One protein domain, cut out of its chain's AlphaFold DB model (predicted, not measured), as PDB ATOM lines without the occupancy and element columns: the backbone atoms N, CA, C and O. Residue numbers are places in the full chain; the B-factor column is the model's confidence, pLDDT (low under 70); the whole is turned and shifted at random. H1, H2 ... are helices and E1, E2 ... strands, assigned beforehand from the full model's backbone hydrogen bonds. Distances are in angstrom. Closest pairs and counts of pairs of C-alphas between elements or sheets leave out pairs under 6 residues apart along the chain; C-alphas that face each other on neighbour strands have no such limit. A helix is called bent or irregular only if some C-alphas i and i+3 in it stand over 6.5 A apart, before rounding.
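This is residues 2 to 37 and 68 to 98 of the 104 residues of an uncharacterized protein of Planctomycetes bacterium GWA2_40_7 (UniProt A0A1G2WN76). Two helices, H1 and H2, lie side by side for part of their lengths and run opposite ways, and a single strand, E1, folds back along another side of H1. The longer helix, H1, runs along much of the length of an elongated model, and H2 packs on residues 13 to 21 of it alone, while the loop before H2 reaches the far end at Asp 74. The printed part has 67 residues with two named helices and one named strand, in the order H1, E1, H2, and the class is mostly helix. E1 pairs with no named strand. The whole is only just loose, close to compact, with a radius of gyration of the C-alphas of 13.4 A, and it spans 43 by 23 by 18 A.

Find C-alpha 2 at (-25.845, 109.080, 16.280); from there H1, residues 2 to 22, runs 30.9 A to C-alpha 22 at (-39.682, 82.382, 9.011). Read on through the tight link of 5 residues to Val 28, where E1, residues 28 to 33, begins and runs 16.3 A to Asp 33. After the cut, go to Asn 77, where H2, residues 77 to 91, begins; it runs 21.3 A and ends at C-alpha 91 at (-32.466, 92.040, 25.299).

Start at H1 and look at its residues 13 to 21, which alone touch H2. The closest C-alphas of the two helices are those of Tyr 21 and Ala 81, 5.7 A apart. The lines of H1 and H2 stand at a shallow tilt of 22 degrees, and the helices run opposite ways. Look next from Tyr 21 to Val 28: their C-alphas, 7.1 A apart, are the closest of H1 and E1, whose centres are 11.5 A apart. E1 and H2 are apart. On the backbone, you will find that in both H1 and H2 every O i to N i+4 pair is within hydrogen-bond range. Neither helix is bent.

The two C-alphas farthest apart are those of Gln 2 and Asp 74, at 43.2 A, and the first and last printed C-alphas, of Gln 2 and Asn 98, are 29.4 A apart. Look for the cut after Gly 37: residues 38 to 67 are not printed, and C-alphas 37 and 68 are 27.5 A apart across it. The link from E1 to H2 is the link across the cut. In the B-factor column the mean pLDDT of the printed part is 89.7, and residues 2 to 4, in H1, are under 70.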
ATOM      1  N   GLN A   2     -24.858 109.857  15.505       57.25
ATOM      2  CA  GLN A   2     -25.845 109.080  16.280       57.25
ATOM      3  C   GLN A   2     -27.016 108.535  15.429       57.25
ATOM      4  O   GLN A   2     -27.371 107.373  15.532       57.25
ATOM      5  N   LYS A   3     -27.512 109.300  14.443       58.72
ATOM      6  CA  LYS A   3     -28.580 108.831  13.530       58.72
ATOM      7  C   LYS A   3     -28.249 107.550  12.745       58.72
ATOM      8  O   LYS A   3     -29.155 106.803  12.392       58.72
ATOM      9  N   SER A   4     -26.972 107.303  12.431       62.31
ATOM     10  CA  SER A   4     -26.569 106.114  11.665       62.31
ATOM     11  C   SER A   4     -26.534 104.845  12.514       62.31
ATOM     12  O   SER A   4     -26.789 103.772  11.974       62.31
ATOM     13  N   SER A   5     -26.235 104.948  13.817       70.69
ATOM     14  CA  SER A   5     -26.322 103.798  14.725       70.69
ATOM     15  C   SER A   5     -27.773 103.407  14.978       70.69
ATOM     16  O   SER A   5     -28.084 102.220  14.975       70.69
ATOM     17  N   ASP A   6     -28.660 104.397  15.092       80.50
ATOM     18  CA  ASP A   6     -30.072 104.165  15.398       80.50
ATOM     19  C   ASP A   6     -30.775 103.467  14.223       80.50
ATOM     20  O   ASP A   6     -31.427 102.443  14.402       80.50
ATOM     21  N   LEU A   7     -30.558 103.929  12.986       84.44
ATOM     22  CA  LEU A   7     -31.107 103.262  11.799       84.44
ATOM     23  C   LEU A   7     -30.566 101.830  11.625       84.44
ATOM     24  O   LEU A   7     -31.306 100.938  11.205       84.44
ATOM     25  N   ALA A   8     -29.292 101.592  11.946       88.50
ATOM     26  CA  ALA A   8     -28.701 100.259  11.869       88.50
ATOM     27  C   ALA A   8     -29.338  99.286  12.877       88.50
ATOM     28  O   ALA A   8     -29.640  98.152  12.503       88.50
ATOM     29  N   GLU A   9     -29.597  99.736  14.112       87.88
ATOM     30  CA  GLU A   9     -30.323  98.962  15.131       87.88
ATOM     31  C   GLU A   9     -31.734  98.605  14.641       87.88
ATOM     32  O   GLU A   9     -32.141  97.444  14.711       87.88
ATOM     33  N   LEU A  10     -32.460  99.563  14.058       90.12
ATOM     34  CA  LEU A  10     -33.811  99.316  13.547       90.12
ATOM     35  C   LEU A  10     -33.836  98.299  12.397       90.12
ATOM     36  O   LEU A  10     -34.670  97.392  12.380       90.12
ATOM     37  N   ILE A  11     -32.896  98.403  11.453       90.94
ATOM     38  CA  ILE A  11     -32.764  97.435  10.355       90.94
ATOM     39  C   ILE A  11     -32.431  96.039  10.901       90.94
ATOM     40  O   ILE A  11     -32.960  95.038  10.410       90.94
ATOM     41  N   GLU A  12     -31.557  95.951  11.909       93.44
ATOM     42  CA  GLU A  12     -31.235  94.690  12.581       93.44
ATOM     43  C   GLU A  12     -32.484  94.072  13.226       93.44
ATOM     44  O   GLU A  12     -32.717  92.867  13.082       93.44
ATOM     45  N   ILE A  13     -33.309  94.885  13.893       94.69
ATOM     46  CA  ILE A  13     -34.568  94.441  14.495       94.69
ATOM     47  C   ILE A  13     -35.492  93.855  13.426       94.69
ATOM     48  O   ILE A  13     -35.888  92.698  13.553       94.69
ATOM     49  N   VAL A  14     -35.770  94.584  12.341       94.94
ATOM     50  CA  VAL A  14     -36.665  94.118  11.263       94.94
ATOM     51  C   VAL A  14     -36.185  92.792  10.660       94.94
ATOM     52  O   VAL A  14     -36.980  91.864  10.489       94.94
ATOM     53  N   LYS A  15     -34.877  92.651  10.406       95.38
ATOM     54  CA  LYS A  15     -34.293  91.398   9.896       95.38
ATOM     55  C   LYS A  15     -34.479  90.231  10.867       95.38
ATOM     56  O   LYS A  15     -34.832  89.132  10.438       95.38
ATOM     57  N   ASN A  16     -34.252  90.453  12.162       96.94
ATOM     58  CA  ASN A  16     -34.421  89.410  13.174       96.94
ATOM     59  C   ASN A  16     -35.889  89.016  13.360       96.94
ATOM     60  O   ASN A  16     -36.167  87.829  13.512       96.94
ATOM     61  N   LEU A  17     -36.826  89.967  13.292       96.38
ATOM     62  CA  LEU A  17     -38.260  89.668  13.308       96.38
ATOM     63  C   LEU A  17     -38.625  88.735  12.151       96.38
ATOM     64  O   LEU A  17     -39.167  87.656  12.391       96.38
ATOM     65  N   GLY A  18     -38.258  89.107  10.919       95.56
ATOM     66  CA  GLY A  18     -38.508  88.285   9.731       95.56
ATOM     67  C   GLY A  18     -37.938  86.874   9.875       95.56
ATOM     68  O   GLY A  18     -38.656  85.898   9.675       95.56
ATOM     69  N   ARG A  19     -36.686  86.757  10.328       97.44
ATOM     70  CA  ARG A  19     -36.032  85.463  10.562       97.44
ATOM     71  C   ARG A  19     -36.743  84.612  11.621       97.44
ATOM     72  O   ARG A  19     -36.938  83.421  11.407       97.44
ATOM     73  N   ILE A  20     -37.110  85.185  12.771       97.12
ATOM     74  CA  ILE A  20     -37.744  84.429  13.866       97.12
ATOM     75  C   ILE A  20     -39.083  83.833  13.417       97.12
ATOM     76  O   ILE A  20     -39.389  82.693  13.774       97.12
ATOM     77  N   TYR A  21     -39.878  84.590  12.657       95.50
ATOM     78  CA  TYR A  21     -41.153  84.101  12.137       95.50
ATOM     79  C   TYR A  21     -40.983  83.094  10.993       95.50
ATOM     80  O   TYR A  21     -41.694  82.088  10.974       95.50
ATOM     81  N   ASP A  22     -40.015  83.310  10.099       95.19
ATOM     82  CA  ASP A  22     -39.682  82.382   9.011       95.19
ATOM     83  C   ASP A  22     -39.246  81.006   9.543       95.19
ATOM     84  O   ASP A  22     -39.772  79.978   9.120       95.19
ATOM     85  N   GLU A  23     -38.404  80.970  10.583       95.06
ATOM     86  CA  GLU A  23     -38.022  79.729  11.277       95.06
ATOM     87  C   GLU A  23     -39.229  78.984  11.891       95.06
ATOM     88  O   GLU A  23     -39.170  77.776  12.124       95.06
ATOM     89  N   GLY A  24     -40.331  79.689  12.166       89.75
ATOM     90  CA  GLY A  24     -41.599  79.114  12.624       89.75
ATOM     91  C   GLY A  24     -42.568  78.732  11.499       89.75
ATOM     92  O   GLY A  24     -43.672  78.271  11.803       89.75
ATOM     93  N   ASN A  25     -42.176  78.925  10.234       91.81
ATOM     94  CA  ASN A  25     -43.014  78.828   9.035       91.81
ATOM     95  C   ASN A  25     -44.274  79.715   9.118       91.81
ATOM     96  O   ASN A  25     -45.379  79.303   8.758       91.81
ATOM     97  N   ILE A  26     -44.116  80.928   9.655       92.25
ATOM     98  CA  ILE A  26     -45.200  81.896   9.849       92.25
ATOM     99  C   ILE A  26     -45.026  83.019   8.837       92.25
ATOM    100  O   ILE A  26     -44.026  83.735   8.844       92.25
ATOM    101  N   ARG A  27     -46.034  83.213   7.986       92.06
ATOM    102  CA  ARG A  27     -46.070  84.367   7.087       92.06
ATOM    103  C   ARG A  27     -46.402  85.623   7.880       92.06
ATOM    104  O   ARG A  27     -47.399  85.654   8.604       92.06
ATOM    105  N   VAL A  28     -45.584  86.652   7.694       93.75
ATOM    106  CA  VAL A  28     -45.761  87.953   8.334       93.75
ATOM    107  C   VAL A  28     -45.699  89.074   7.310       93.75
ATOM    108  O   VAL A  28     -44.982  88.977   6.315       93.75
ATOM    109  N   ASN A  29     -46.442  90.141   7.570       95.50
ATOM    110  CA  ASN A  29     -46.272  91.425   6.907       95.50
ATOM    111  C   ASN A  29     -45.659  92.394   7.925       95.50
ATOM    112  O   ASN A  29     -46.201  92.546   9.020       95.50
ATOM    113  N   ILE A  30     -44.517  92.987   7.582       95.38
ATOM    114  CA  ILE A  30     -43.810  93.944   8.434       95.38
ATOM    115  C   ILE A  30     -43.862  95.304   7.748       95.38
ATOM    116  O   ILE A  30     -43.259  95.484   6.693       95.38
ATOM    117  N   ASP A  31     -44.562  96.241   8.375       95.00
ATOM    118  CA  ASP A  31     -44.586  97.650   7.998       95.00
ATOM    119  C   ASP A  31     -43.633  98.416   8.926       95.00
ATOM    120  O   ASP A  31     -43.717  98.285  10.151       95.00
ATOM    121  N   PHE A  32     -42.675  99.139   8.356       92.12
ATOM    122  CA  PHE A  32     -41.577  99.763   9.089       92.12
ATOM    123  C   PHE A  32     -41.374 101.205   8.633       92.12
ATOM    124  O   PHE A  32     -40.920 101.444   7.513       92.12
ATOM    125  N   ASP A  33     -41.632 102.145   9.544       90.06
ATOM    126  CA  ASP A  33     -41.334 103.562   9.363       90.06
ATOM    127  C   ASP A  33     -40.296 104.023  10.407       90.06
ATOM    128  O   ASP A  33     -40.624 104.204  11.589       90.06
ATOM    129  N   PRO A  34     -39.026 104.218  10.006       83.44
ATOM    130  CA  PRO A  34     -37.983 104.694  10.907       83.44
ATOM    131  C   PRO A  34     -38.159 106.153  11.345       83.44
ATOM    132  O   PRO A  34     -37.565 106.532  12.351       83.44
ATOM    133  N   ASN A  35     -38.926 106.978  10.622       86.25
ATOM    134  CA  ASN A  35     -39.157 108.378  10.999       86.25
ATOM    135  C   ASN A  35     -40.163 108.471  12.146       86.25
ATOM    136  O   ASN A  35     -39.934 109.205  13.107       86.25
ATOM    137  N   ASP A  36     -41.228 107.672  12.074       86.31
ATOM    138  CA  ASP A  36     -42.230 107.565  13.138       86.31
ATOM    139  C   ASP A  36     -41.759 106.655  14.285       86.31
ATOM    140  O   ASP A  36     -42.363 106.615  15.360       86.31
ATOM    141  N   GLY A  37     -40.649 105.933  14.084       89.12
ATOM    142  CA  GLY A  37     -40.089 104.984  15.042       89.12
ATOM    143  C   GLY A  37     -40.980 103.759  15.241       89.12
ATOM    144  O   GLY A  37     -40.890 103.105  16.279       89.12
ATOM    145  N   THR A  68     -50.430  84.627  27.612       87.81
ATOM    146  CA  THR A  68     -51.251  83.713  28.434       87.81
ATOM    147  C   THR A  68     -51.079  82.225  28.111       87.81
ATOM    148  O   THR A  68     -51.729  81.373  28.706       87.81
ATOM    149  N   LYS A  69     -50.224  81.862  27.155       87.06
ATOM    150  CA  LYS A  69     -49.938  80.458  26.822       87.06
ATOM    151  C   LYS A  69     -48.449  80.123  26.815       87.06
ATOM    152  O   LYS A  69     -48.078  78.989  26.535       87.06
ATOM    153  N   PHE A  70     -47.576  81.062  27.187       89.50
ATOM    154  CA  PHE A  70     -46.118  80.882  27.102       89.50
ATOM    155  C   PHE A  70     -45.536  79.841  28.070       89.50
ATOM    156  O   PHE A  70     -44.371  79.458  27.907       89.50
ATOM    157  N   TRP A  71     -46.295  79.427  29.086       84.00
ATOM    158  CA  TRP A  71     -45.915  78.378  30.042       84.00
ATOM    159  C   TRP A  71     -46.395  76.983  29.644       84.00
ATOM    160  O   TRP A  71     -46.025  76.018  30.309       84.00
ATOM    161  N   LEU A  72     -47.239  76.865  28.618       86.50
ATOM    162  CA  LEU A  72     -47.668  75.558  28.133       86.50
ATOM    163  C   LEU A  72     -46.493  74.874  27.408       86.50
ATOM    164  O   LEU A  72     -45.596  75.561  26.912       86.50
ATOM    165  N   PRO A  73     -46.440  73.536  27.359       83.56
ATOM    166  CA  PRO A  73     -45.400  72.815  26.628       83.56
ATOM    167  C   PRO A  73     -45.681  72.717  25.114       83.56
ATOM    168  O   PRO A  73     -44.747  72.627  24.319       83.56
ATOM    169  N   ASP A  74     -46.946  72.773  24.700       84.81
ATOM    170  CA  ASP A  74     -47.449  72.348  23.383       84.81
ATOM    171  C   ASP A  74     -48.182  73.455  22.601       84.81
ATOM    172  O   ASP A  74     -48.979  73.203  21.702       84.81
ATOM    173  N   TYR A  75     -47.890  74.711  22.915       87.00
ATOM    174  CA  TYR A  75     -48.510  75.872  22.280       87.00
ATOM    175  C   TYR A  75     -48.042  76.111  20.825       87.00
ATOM    176  O   TYR A  75     -47.033  75.553  20.376       87.00
ATOM    177  N   SER A  76     -48.779  76.944  20.073       89.56
ATOM    178  CA  SER A  76     -48.633  77.077  18.611       89.56
ATOM    179  C   SER A  76     -47.273  77.643  18.180       89.56
ATOM    180  O   SER A  76     -46.600  78.349  18.938       89.56
ATOM    181  N   ASN A  77     -46.861  77.377  16.933       90.62
ATOM    182  CA  ASN A  77     -45.622  77.935  16.368       90.62
ATOM    183  C   ASN A  77     -45.605  79.467  16.443       90.62
ATOM    184  O   ASN A  77     -44.591  80.050  16.820       90.62
ATOM    185  N   THR A  78     -46.745  80.110  16.177       90.50
ATOM    186  CA  THR A  78     -46.920  81.564  16.284       90.50
ATOM    187  C   THR A  78     -46.606  82.076  17.681       90.50
ATOM    188  O   THR A  78     -45.849  83.028  17.861       90.50
ATOM    189  N   GLN A  79     -47.125  81.406  18.702       90.94
ATOM    190  CA  GLN A  79     -46.843  81.759  20.086       90.94
ATOM    191  C   GLN A  79     -45.369  81.492  20.454       90.94
ATOM    192  O   GLN A  79     -44.781  82.276  21.204       90.94
ATOM    193  N   LYS A  80     -44.727  80.443  19.907       92.31
ATOM    194  CA  LYS A  80     -43.281  80.175  20.101       92.31
ATOM    195  C   LYS A  80     -42.430  81.287  19.492       92.31
ATOM    196  O   LYS A  80     -41.505  81.770  20.148       92.31
ATOM    197  N   ALA A  81     -42.773  81.732  18.286       93.94
ATOM    198  CA  ALA A  81     -42.130  82.863  17.627       93.94
ATOM    199  C   ALA A  81     -42.318  84.160  18.429       93.94
ATOM    200  O   ALA A  81     -41.330  84.812  18.757       93.94
ATOM    201  N   ASN A  82     -43.541  84.476  18.867       92.88
ATOM    202  CA  ASN A  82     -43.819  85.671  19.676       92.88
ATOM    203  C   ASN A  82     -43.010  85.706  20.979       92.88
ATOM    204  O   ASN A  82     -42.488  86.753  21.356       92.88
ATOM    205  N   LYS A  83     -42.844  84.560  21.651       93.50
ATOM    206  CA  LYS A  83     -42.001  84.460  22.851       93.50
ATOM    207  C   LYS A  83     -40.531  84.763  22.552       93.50
ATOM    208  O   LYS A  83     -39.857  85.382  23.373       93.50
ATOM    209  N   ARG A  84     -40.023  84.328  21.394       95.44
ATOM    210  CA  ARG A  84     -38.651  84.620  20.946       95.44
ATOM    211  C   ARG A  84     -38.481  86.091  20.574       95.44
ATOM    212  O   ARG A  84     -37.490  86.682  20.986       95.44
ATOM    213  N   VAL A  85     -39.451  86.675  19.868       95.88
ATOM    214  CA  VAL A  85     -39.477  88.107  19.530       95.88
ATOM    215  C   VAL A  85     -39.460  88.966  20.791       95.88
ATOM    216  O   VAL A  85     -38.615  89.849  20.903       95.88
ATOM    217  N   LEU A  86     -40.335  88.669  21.758       95.25
ATOM    218  CA  LEU A  86     -40.400  89.399  23.023       95.25
ATOM    219  C   LEU A  86     -39.038  89.400  23.729       95.25
ATOM    220  O   LEU A  86     -38.498  90.463  24.010       95.25
ATOM    221  N   ARG A  87     -38.432  88.219  23.911       95.25
ATOM    222  CA  ARG A  87     -37.112  88.086  24.555       95.25
ATOM    223  C   ARG A  87     -35.995  88.797  23.793       95.25
ATOM    224  O   ARG A  87     -35.102  89.371  24.408       95.25
ATOM    225  N   PHE A  88     -36.019  88.731  22.462       97.00
ATOM    226  CA  PHE A  88     -35.044  89.420  21.620       97.00
ATOM    227  C   PHE A  88     -35.120  90.938  21.820       97.00
ATOM    228  O   PHE A  88     -34.100  91.570  22.082       97.00
ATOM    229  N   LEU A  89     -36.319  91.516  21.765       96.38
ATOM    230  CA  LEU A  89     -36.509  92.955  21.943       96.38
ATOM    231  C   LEU A  89     -36.203  93.400  23.385       96.38
ATOM    232  O   LEU A  89     -35.528  94.410  23.575       96.38
ATOM    233  N   GLU A  90     -36.593  92.617  24.396       95.06
ATOM    234  CA  GLU A  90     -36.208  92.850  25.800       95.06
ATOM    235  C   GLU A  90     -34.680  92.902  25.965       95.06
ATOM    236  O   GLU A  90     -34.157  93.795  26.630       95.06
ATOM    237  N   SER A  91     -33.939  92.022  25.280       95.75
ATOM    238  CA  SER A  91     -32.466  92.040  25.299       95.75
ATOM    239  C   SER A  91     -31.843  93.295  24.664       95.75
ATOM    240  O   SER A  91     -30.690  93.615  24.943       95.75
ATOM    241  N   LYS A  92     -32.608  94.031  23.845       93.81
ATOM    242  CA  LYS A  92     -32.232  95.319  23.229       93.81
ATOM    243  C   LYS A  92     -32.742  96.530  24.035       93.81
ATOM    244  O   LYS A  92     -32.619  97.678  23.597       93.81
ATOM    245  N   GLY A  93     -33.308  96.287  25.219       94.56
ATOM    246  CA  GLY A  93     -33.810  97.316  26.129       94.56
ATOM    247  C   GLY A  93     -35.249  97.754  25.862       94.56
ATOM    248  O   GLY A  93     -35.652  98.804  26.359       94.56
ATOM    249  N   TYR A  94     -36.021  96.991  25.083       95.44
ATOM    250  CA  TYR A  94     -37.442  97.267  24.905       95.44
ATOM    251  C   TYR A  94     -38.266  96.728  26.072       95.44
ATOM    252  O   TYR A  94     -38.000  95.653  26.600       95.44
ATOM    253  N   SER A  95     -39.303  97.470  26.445       95.06
ATOM    254  CA  SER A  95     -40.219  97.110  27.522       95.06
ATOM    255  C   SER A  95     -41.582  96.703  26.976       95.06
ATOM    256  O   SER A  95     -42.158  97.351  26.101       95.06
ATOM    257  N   SER A  96     -42.131  95.628  27.522       89.88
ATOM    258  CA  SER A  96     -43.492  95.180  27.245       89.88
ATOM    259  C   SER A  96     -44.525  96.132  27.857       89.88
ATOM    260  O   SER A  96     -44.559  96.303  29.075       89.88
ATOM    261  N   VAL A  97     -45.398  96.709  27.032       84.44
ATOM    262  CA  VAL A  97     -46.526  97.559  27.448       84.44
ATOM    263  C   VAL A  97     -47.814  97.041  26.814       84.44
ATOM    264  O   VAL A  97     -47.794  96.542  25.693       84.44
ATOM    265  N   ASN A  98     -48.950  97.141  27.509       76.31
ATOM    266  CA  ASN A  98     -50.250  96.680  26.990       76.31
ATOM    267  C   ASN A  98     -50.220  95.229  26.457       76.31
ATOM    268  O   ASN A  98     -50.824  94.908  25.433       76.31
TER     269      ASN A  98